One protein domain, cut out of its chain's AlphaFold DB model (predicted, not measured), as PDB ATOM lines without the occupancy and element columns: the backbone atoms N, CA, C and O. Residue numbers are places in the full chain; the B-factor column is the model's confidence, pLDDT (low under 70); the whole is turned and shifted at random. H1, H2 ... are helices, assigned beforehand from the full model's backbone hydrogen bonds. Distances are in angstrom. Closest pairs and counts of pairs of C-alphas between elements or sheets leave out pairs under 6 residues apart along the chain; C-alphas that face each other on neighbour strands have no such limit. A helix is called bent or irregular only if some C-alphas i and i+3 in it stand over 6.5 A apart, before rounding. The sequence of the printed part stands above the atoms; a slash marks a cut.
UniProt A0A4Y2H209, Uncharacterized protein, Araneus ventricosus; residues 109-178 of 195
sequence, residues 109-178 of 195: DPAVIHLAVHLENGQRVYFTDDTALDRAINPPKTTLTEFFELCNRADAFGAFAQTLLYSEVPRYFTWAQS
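AT A GLANCE: This is residues 109 to 178 of the 195 residues of an uncharacterized protein of Araneus ventricosus (UniProt A0A4Y2H209). The printed part has little regular structure: a small hairpin of two helices, H2 and H3, lies towards one end and the irregular helix H1 at the other, where residues 128 to 134 stick out. Long stretches with no named element come before H1 and after H3. The printed part has 70 residues, 24 of them in three named helices, with no named strand; the class is all helix. It is loose, with a radius of gyration of the C-alphas of 14.1 A and spans of 40 by 34 by 25 A.

IN THESE COORDINATES: Pass residues 109 to 128 and find C-alpha 129 at (267.016, 126.602, 260.408); there H1 begins, residues 129 to 137, 14.0 A long, irregular, with C-alphas 130 and 133 7.4 A apart. H2 is residues 143 to 151, 12.3 A. H3, residues 156 to 161, ends at C-alpha 161, (246.200, 100.298, 244.687).

HOW THE PARTS SIT: In the hairpin, H2 and H3 touch, closest at the C-alphas of Cys 151 and Gly 158, 4.6 A. They run opposite ways at a steep tilt of 44 degrees. H1 is apart from both. Every O i to N i+4 pair is within hydrogen-bond range in H2 and H3, and 3 of 5 in H1.

THE WHOLE: The two C-alphas farthest apart, of Asp 129 and Ala 156, are 41.5 A apart. The printed part has no cut, and both links between helices are tight. Look for pLDDT under 70 at residues 177 to 178.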
ATOM      1  N   ASP A 109     251.182  93.248 268.267       71.12
ATOM      2  CA  ASP A 109     250.607  92.267 267.358       71.12
ATOM      3  C   ASP A 109     249.071  92.386 267.410       71.12
ATOM      4  O   ASP A 109     248.485  92.188 268.480       71.12
ATOM      5  N   PRO A 110     248.404  92.796 266.313       74.50
ATOM      6  CA  PRO A 110     248.989  93.186 265.028       74.50
ATOM      7  C   PRO A 110     249.723  94.537 265.098       74.50
ATOM      8  O   PRO A 110     249.408  95.406 265.917       74.50
ATOM      9  N   ALA A 111     250.690  94.737 264.199       72.31
ATOM     10  CA  ALA A 111     251.400  96.005 264.079       72.31
ATOM     11  C   ALA A 111     250.421  97.140 263.732       72.31
ATOM     12  O   ALA A 111     249.677  97.065 262.755       72.31
ATOM     13  N   VAL A 112     250.434  98.212 264.531       76.69
ATOM     14  CA  VAL A 112     249.591  99.396 264.312       76.69
ATOM     15  C   VAL A 112     250.458 100.536 263.799       76.69
ATOM     16  O   VAL A 112     251.319 101.031 264.530       76.69
ATOM     17  N   ILE A 113     250.199 100.968 262.565       79.06
ATOM     18  CA  ILE A 113     250.893 102.072 261.895       79.06
ATOM     19  C   ILE A 113     249.952 103.276 261.837       79.06
ATOM     20  O   ILE A 113     248.766 103.135 261.546       79.06
ATOM     21  N   HIS A 114     250.476 104.468 262.123       84.62
ATOM     22  CA  HIS A 114     249.714 105.704 262.002       84.62
ATOM     23  C   HIS A 114     249.866 106.274 260.591       84.62
ATOM     24  O   HIS A 114     250.953 106.706 260.210       84.62
ATOM     25  N   LEU A 115     248.773 106.295 259.832       89.25
ATOM     26  CA  LEU A 115     248.738 106.903 258.508       89.25
ATOM     27  C   LEU A 115     248.566 108.422 258.609       89.25
ATOM     28  O   LEU A 115     247.786 108.920 259.421       89.25
ATOM     29  N   ALA A 116     249.315 109.166 257.798       90.88
ATOM     30  CA  ALA A 116     249.153 110.607 257.690       90.88
ATOM     31  C   ALA A 116     247.804 110.946 257.036       90.88
ATOM     32  O   ALA A 116     247.458 110.394 256.000       90.88
ATOM     33  N   VAL A 117     247.057 111.877 257.626       91.31
ATOM     34  CA  VAL A 117     245.834 112.441 257.043       91.31
ATOM     35  C   VAL A 117     245.936 113.951 257.173       91.31
ATOM     36  O   VAL A 117     246.102 114.465 258.279       91.31
ATOM     37  N   HIS A 118     245.896 114.653 256.049       93.12
ATOM     38  CA  HIS A 118     245.981 116.107 255.996       93.12
ATOM     39  C   HIS A 118     245.332 116.631 254.713       93.12
ATOM     40  O   HIS A 118     245.119 115.881 253.763       93.12
ATOM     41  N   LEU A 119     245.028 117.928 254.697       91.75
ATOM     42  CA  LEU A 119     244.583 118.633 253.497       91.75
ATOM     43  C   LEU A 119     245.769 118.931 252.568       91.75
ATOM     44  O   LEU A 119     246.935 118.753 252.945       91.75
ATOM     45  N   GLU A 120     245.470 119.401 251.358       87.62
ATOM     46  CA  GLU A 120     246.473 119.908 250.422       87.62
ATOM     47  C   GLU A 120     247.314 121.005 251.091       87.62
ATOM     48  O   GLU A 120     246.776 121.900 251.744       87.62
ATOM     49  N   ASN A 121     248.642 120.888 251.006       86.44
ATOM     50  CA  ASN A 121     249.616 121.757 251.682       86.44
ATOM     51  C   ASN A 121     249.502 121.827 253.225       86.44
ATOM     52  O   ASN A 121     250.258 122.550 253.865       86.44
ATOM     53  N   GLY A 122     248.630 121.025 253.846       88.06
ATOM     54  CA  GLY A 122     248.465 120.906 255.301       88.06
ATOM     55  C   GLY A 122     249.359 119.844 255.948       88.06
ATOM     56  O   GLY A 122     249.084 119.388 257.060       88.06
ATOM     57  N   GLN A 123     250.389 119.385 255.242       90.31
ATOM     58  CA  GLN A 123     251.286 118.338 255.721       90.31
ATOM     59  C   GLN A 123     252.190 118.844 256.846       90.31
ATOM     60  O   GLN A 123     252.752 119.938 256.795       90.31
ATOM     61  N   ARG A 124     252.361 118.018 257.879       87.12
ATOM     62  CA  ARG A 124     253.242 118.351 258.996       87.12
ATOM     63  C   ARG A 124     254.695 118.112 258.598       87.12
ATOM     64  O   ARG A 124     255.117 116.966 258.463       87.12
ATOM     65  N   VAL A 125     255.463 119.192 258.495       88.62
ATOM     66  CA  VAL A 125     256.894 119.157 258.181       88.62
ATOM     67  C   VAL A 125     257.685 119.645 259.387       88.62
ATOM     68  O   VAL A 125     257.462 120.740 259.890       88.62
ATOM     69  N   TYR A 126     258.610 118.820 259.868       88.25
ATOM     70  CA  TYR A 126     259.624 119.256 260.830       88.25
ATOM     71  C   TYR A 126     260.780 119.888 260.062       88.25
ATOM     72  O   TYR A 126     261.076 119.421 258.971       88.25
ATOM     73  N   PHE A 127     261.448 120.905 260.583       90.19
ATOM     74  CA  PHE A 127     262.626 121.490 259.944       90.19
ATOM     75  C   PHE A 127     263.567 122.062 261.005       90.19
ATOM     76  O   PHE A 127     263.174 122.269 262.151       90.19
ATOM     77  N   THR A 128     264.813 122.266 260.607       91.31
ATOM     78  CA  THR A 128     265.823 123.061 261.318       91.31
ATOM     79  C   THR A 128     266.074 124.336 260.521       91.31
ATOM     80  O   THR A 128     265.706 124.380 259.345       91.31
ATOM     81  N   ASP A 129     266.724 125.341 261.107       90.50
ATOM     82  CA  ASP A 129     267.016 126.602 260.408       90.50
ATOM     83  C   ASP A 129     267.755 126.364 259.078       90.50
ATOM     84  O   ASP A 129     267.364 126.904 258.045       90.50
ATOM     85  N   ASP A 130     268.717 125.436 259.066       91.56
ATOM     86  CA  ASP A 130     269.475 125.068 257.862       91.56
ATOM     87  C   ASP A 130     268.635 124.349 256.789       91.56
ATOM     88  O   ASP A 130     268.962 124.387 255.604       91.56
ATOM     89  N   THR A 131     267.560 123.655 257.183       89.06
ATOM     90  CA  THR A 131     266.747 122.816 256.276       89.06
ATOM     91  C   THR A 131     265.392 123.426 255.934       89.06
ATOM     92  O   THR A 131     264.653 122.855 255.132       89.06
ATOM     93  N   ALA A 132     265.055 124.580 256.512       89.25
ATOM     94  CA  ALA A 132     263.760 125.226 256.340       89.25
ATOM     95  C   ALA A 132     263.481 125.574 254.873       89.25
ATOM     96  O   ALA A 132     262.405 125.264 254.362       89.25
ATOM     97  N   LEU A 133     264.464 126.168 254.187       89.50
ATOM     98  CA  LEU A 133     264.320 126.585 252.792       89.50
ATOM     99  C   LEU A 133     264.134 125.383 251.857       89.50
ATOM    100  O   LEU A 133     263.210 125.369 251.049       89.50
ATOM    101  N   ASP A 134     264.971 124.354 252.006       88.88
ATOM    102  CA  ASP A 134     264.881 123.139 251.192       88.88
ATOM    103  C   ASP A 134     263.553 122.409 251.415       88.88
ATOM    104  O   ASP A 134     262.880 122.052 250.454       88.88
ATOM    105  N   ARG A 135     263.097 122.275 252.667       88.19
ATOM    106  CA  ARG A 135     261.810 121.625 252.970       88.19
ATOM    107  C   ARG A 135     260.586 122.433 252.544       88.19
ATOM    108  O   ARG A 135     259.525 121.842 252.359       88.19
ATOM    109  N   ALA A 136     260.705 123.754 252.413       85.44
ATOM    110  CA  ALA A 136     259.641 124.598 251.877       85.44
ATOM    111  C   ALA A 136     259.496 124.431 250.357       85.44
ATOM    112  O   ALA A 136     258.379 124.429 249.847       85.44
ATOM    113  N   ILE A 137     260.617 124.266 249.648       87.75
ATOM    114  CA  ILE A 137     260.643 124.032 248.198       87.75
ATOM    115  C   ILE A 137     260.260 122.577 247.886       87.75
ATOM    116  O   ILE A 137     259.423 122.324 247.024       87.75
ATOM    117  N   ASN A 138     260.852 121.631 248.615       87.38
ATOM    118  CA  ASN A 138     260.711 120.192 248.430       87.38
ATOM    119  C   ASN A 138     260.168 119.554 249.716       87.38
ATOM    120  O   ASN A 138     260.936 119.047 250.545       87.38
ATOM    121  N   PRO A 139     258.843 119.571 249.926       85.50
ATOM    122  CA  PRO A 139     258.277 118.980 251.122       85.50
ATOM    123  C   PRO A 139     258.509 117.463 251.168       85.50
ATOM    124  O   PRO A 139     258.410 116.778 250.146       85.50
ATOM    125  N   PRO A 140     258.789 116.899 252.358       86.50
ATOM    126  CA  PRO A 140     258.972 115.467 252.506       86.50
ATOM    127  C   PRO A 140     257.672 114.724 252.206       86.50
ATOM    128  O   PRO A 140     256.595 115.109 252.663       86.50
ATOM    129  N   LYS A 141     257.796 113.606 251.491       88.25
ATOM    130  CA  LYS A 141     256.654 112.762 251.152       88.25
ATOM    131  C   LYS A 141     256.029 112.143 252.400       88.25
ATOM    132  O   LYS A 141     256.726 111.600 253.263       88.25
ATOM    133  N   THR A 142     254.706 112.203 252.479       90.38
ATOM    134  CA  THR A 142     253.918 111.546 253.521       90.38
ATOM    135  C   THR A 142     253.372 110.221 253.001       90.38
ATOM    136  O   THR A 142     253.330 109.966 251.797       90.38
ATOM    137  N   THR A 143     252.884 109.371 253.906       90.94
ATOM    138  CA  THR A 143     252.192 108.139 253.504       90.94
ATOM    139  C   THR A 143     250.947 108.421 252.659       90.94
ATOM    140  O   THR A 143     250.467 107.518 251.988       90.94
ATOM    141  N   LEU A 144     250.367 109.626 252.733       91.38
ATOM    142  CA  LEU A 144     249.171 110.004 251.976       91.38
ATOM    143  C   LEU A 144     249.532 110.463 250.565       91.38
ATOM    144  O   LEU A 144     248.932 109.998 249.602       91.38
ATOM    145  N   THR A 145     250.539 111.330 250.435       90.44
ATOM    146  CA  THR A 145     250.995 111.800 249.120       90.44
ATOM    147  C   THR A 145     251.496 110.637 248.271       90.44
ATOM    148  O   THR A 145     251.185 110.547 247.091       90.44
ATOM    149  N   GLU A 146     252.193 109.687 248.888       90.75
ATOM    150  CA  GLU A 146     252.668 108.489 248.197       90.75
ATOM    151  C   GLU A 146     251.572 107.484 247.878       90.75
ATOM    152  O   GLU A 146     251.678 106.773 246.886       90.75
ATOM    153  N   PHE A 147     250.482 107.450 248.644       91.38
ATOM    154  CA  PHE A 147     249.311 106.684 248.229       91.38
ATOM    155  C   PHE A 147     248.709 107.244 246.935       91.38
ATOM    156  O   PHE A 147     248.362 106.473 246.043       91.38
ATOM    157  N   PHE A 148     248.643 108.570 246.793       91.94
ATOM    158  CA  PHE A 148     248.198 109.186 245.543       91.94
ATOM    159  C   PHE A 148     249.172 108.921 244.393       91.94
ATOM    160  O   PHE A 148     248.737 108.548 243.305       91.94
ATOM    161  N   GLU A 149     250.483 109.036 244.627       91.06
ATOM    162  CA  GLU A 149     251.487 108.664 243.623       91.06
ATOM    163  C   GLU A 149     251.378 107.188 243.219       91.06
ATOM    164  O   GLU A 149     251.468 106.876 242.034       91.06
ATOM    165  N   LEU A 150     251.144 106.287 244.178       89.81
ATOM    166  CA  LEU A 150     250.941 104.861 243.939       89.81
ATOM    167  C   LEU A 150     249.702 104.617 243.073       89.81
ATOM    168  O   LEU A 150     249.787 103.872 242.103       89.81
ATOM    169  N   CYS A 151     248.583 105.282 243.369       91.44
ATOM    170  CA  CYS A 151     247.366 105.185 242.562       91.44
ATOM    171  C   CYS A 151     247.564 105.716 241.136       91.44
ATOM    172  O   CYS A 151     246.946 105.202 240.209       91.44
ATOM    173  N   ASN A 152     248.436 106.708 240.944       91.94
ATOM    174  CA  ASN A 152     248.709 107.312 239.638       91.94
ATOM    175  C   ASN A 152     249.679 106.502 238.760       91.94
ATOM    176  O   ASN A 152     249.944 106.896 237.622       91.94
ATOM    177  N   ARG A 153     250.229 105.383 239.249       90.00
ATOM    178  CA  ARG A 153     251.113 104.539 238.436       90.00
ATOM    179  C   ARG A 153     250.323 103.795 237.360       90.00
ATOM    180  O   ARG A 153     249.246 103.266 237.613       90.00
ATOM    181  N   ALA A 154     250.903 103.709 236.166       89.75
ATOM    182  CA  ALA A 154     250.328 102.986 235.029       89.75
ATOM    183  C   ALA A 154     250.618 101.468 235.050       89.75
ATOM    184  O   ALA A 154     250.335 100.768 234.081       89.75
ATOM    185  N   ASP A 155     251.227 100.958 236.122       91.50
ATOM    186  CA  ASP A 155     251.555  99.547 236.291       91.50
ATOM    187  C   ASP A 155     250.411  98.771 236.969       91.50
ATOM    188  O   ASP A 155     249.429  99.328 237.466       91.50
ATOM    189  N   ALA A 156     250.538  97.440 237.008       87.94
ATOM    190  CA  ALA A 156     249.559  96.579 237.673       87.94
ATOM    191  C   ALA A 156     249.418  96.894 239.177       87.94
ATOM    192  O   ALA A 156     248.361  96.654 239.762       87.94
ATOM    193  N   PHE A 157     250.463  97.449 239.801       86.62
ATOM    194  CA  PHE A 157     250.445  97.852 241.204       86.62
ATOM    195  C   PHE A 157     249.600  99.104 241.434       86.62
ATOM    196  O   PHE A 157     248.857  99.135 242.412       86.62
ATOM    197  N   GLY A 158     249.658 100.095 240.542       88.94
ATOM    198  CA  GLY A 158     248.791 101.269 240.595       88.94
ATOM    199  C   GLY A 158     247.327 100.913 240.373       88.94
ATOM    200  O   GLY A 158     246.473 101.314 241.165       88.94
ATOM    201  N   ALA A 159     247.042 100.052 239.389       91.00
ATOM    202  CA  ALA A 159     245.693  99.527 239.172       91.00
ATOM    203  C   ALA A 159     245.158  98.778 240.408       91.00
ATOM    204  O   ALA A 159     244.005  98.961 240.789       91.00
ATOM    205  N   PHE A 160     245.996  97.977 241.074       91.50
ATOM    206  CA  PHE A 160     245.626  97.309 242.323       91.50
ATOM    207  C   PHE A 160     245.432  98.300 243.479       91.50
ATOM    208  O   PHE A 160     244.456  98.194 244.218       91.50
ATOM    209  N   ALA A 161     246.301  99.300 243.624       90.81
ATOM    210  CA  ALA A 161     246.200 100.298 244.687       90.81
ATOM    211  C   ALA A 161     244.918 101.139 244.599       90.81
ATOM    212  O   ALA A 161     244.331 101.442 245.633       90.81
ATOM    213  N   GLN A 162     244.436 101.437 243.387       91.00
ATOM    214  CA  GLN A 162     243.155 102.122 243.171       91.00
ATOM    215  C   GLN A 162     241.942 101.324 243.680       91.00
ATOM    216  O   GLN A 162     240.887 101.906 243.923       91.00
ATOM    217  N   THR A 163     242.072 100.003 243.859       94.00
ATOM    218  CA  THR A 163     241.003  99.163 244.432       94.00
ATOM    219  C   THR A 163     240.959  99.188 245.960       94.00
ATOM    220  O   THR A 163     239.994  98.699 246.543       94.00
ATOM    221  N   LEU A 164     241.986  99.741 246.614       92.75
ATOM    222  CA  LEU A 164     242.144  99.717 248.065       92.75
ATOM    223  C   LEU A 164     241.723 101.043 248.701       92.75
ATOM    224  O   LEU A 164     241.999 102.126 248.184       92.75
ATOM    225  N   LEU A 165     241.142 100.966 249.899       93.06
ATOM    226  CA  LEU A 165     241.027 102.136 250.765       93.06
ATOM    227  C   LEU A 165     242.393 102.490 251.348       93.06
ATOM    228  O   LEU A 165     243.220 101.620 251.622       93.06
ATOM    229  N   TYR A 166     242.599 103.770 251.657       91.94
ATOM    230  CA  TYR A 166     243.856 104.240 252.238       91.94
ATOM    231  C   TYR A 166     244.268 103.468 253.510       91.94
ATOM    232  O   TYR A 166     245.439 103.147 253.703       91.94
ATOM    233  N   SER A 167     243.296 103.091 254.346       90.69
ATOM    234  CA  SER A 167     243.510 102.283 255.555       90.69
ATOM    235  C   SER A 167     243.953 100.841 255.290       90.69
ATOM    236  O   SER A 167     244.495 100.199 256.185       90.69
ATOM    237  N   GLU A 168     243.707 100.314 254.092       90.12
ATOM    238  CA  GLU A 168     244.008  98.930 253.705       90.12
ATOM    239  C   GLU A 168     245.369  98.803 253.022       90.12
ATOM    240  O   GLU A 168     245.960  97.724 253.024       90.12
ATOM    241  N   VAL A 169     245.908  99.907 252.498       89.50
ATOM    242  CA  VAL A 169     247.212  99.961 251.823       89.50
ATOM    243  C   VAL A 169     248.334  99.318 252.652       89.50
ATOM    244  O   VAL A 169     249.051  98.489 252.089       89.50
ATOM    245  N   PRO A 170     248.469  99.565 253.976       88.19
ATOM    246  CA  PRO A 170     249.541  98.967 254.782       88.19
ATOM    247  C   PRO A 170     249.481  97.443 254.914       88.19
ATOM    248  O   PRO A 170     250.434  96.831 255.388       88.19
ATOM    249  N   ARG A 171     248.363  96.813 254.528       85.94
ATOM    250  CA  ARG A 171     248.233  95.352 254.508       85.94
ATOM    251  C   ARG A 171     248.990  94.721 253.337       85.94
ATOM    252  O   ARG A 171     249.372  93.557 253.429       85.94
ATOM    253  N   TYR A 172     249.187  95.476 252.255       87.88
ATOM    254  CA  TYR A 172     249.764  94.990 250.998       87.88
ATOM    255  C   TYR A 172     251.067  95.698 250.624       87.88
ATOM    256  O   TYR A 172     251.916  95.106 249.964       87.88
ATOM    257  N   PHE A 173     251.238  96.944 251.063       85.62
ATOM    258  CA  PHE A 173     252.388  97.778 250.744       85.62
ATOM    259  C   PHE A 173     253.109  98.214 252.018       85.62
ATOM    260  O   PHE A 173     252.488  98.644 252.991       85.62
ATOM    261  N   THR A 174     254.438  98.148 251.988       83.69
ATOM    262  CA  THR A 174     255.292  98.590 253.094       83.69
ATOM    263  C   THR A 174     255.937  99.919 252.744       83.69
ATOM    264  O   THR A 174     256.539 100.078 251.683       83.69
ATOM    265  N   TRP A 175     255.857 100.869 253.669       80.06
ATOM    266  CA  TRP A 175     256.567 102.134 253.566       80.06
ATOM    267  C   TRP A 175     258.065 101.930 253.828       80.06
ATOM    268  O   TRP A 175     258.465 101.647 254.957       80.06
ATOM    269  N   ALA A 176     258.896 102.075 252.796       76.75
ATOM    270  CA  ALA A 176     260.347 101.989 252.915       76.75
ATOM    271  C   ALA A 176     260.964 103.389 252.818       76.75
ATOM    272  O   ALA A 176     261.051 103.967 251.737       76.75
ATOM    273  N   GLN A 177     261.434 103.936 253.941       59.94
ATOM    274  CA  GLN A 177     262.314 105.103 253.887       59.94
ATOM    275  C   GLN A 177     263.709 104.610 253.523       59.94
ATOM    276  O   GLN A 177     264.369 103.938 254.315       59.94
ATOM    277  N   SER A 178     264.156 104.906 252.305       50.16
ATOM    278  CA  SER A 178     265.545 104.658 251.933       50.16
ATOM    279  C   SER A 178     266.446 105.543 252.790       50.16
ATOM    280  O   SER A 178     266.467 106.759 252.604       50.16
TER     281      SER A 178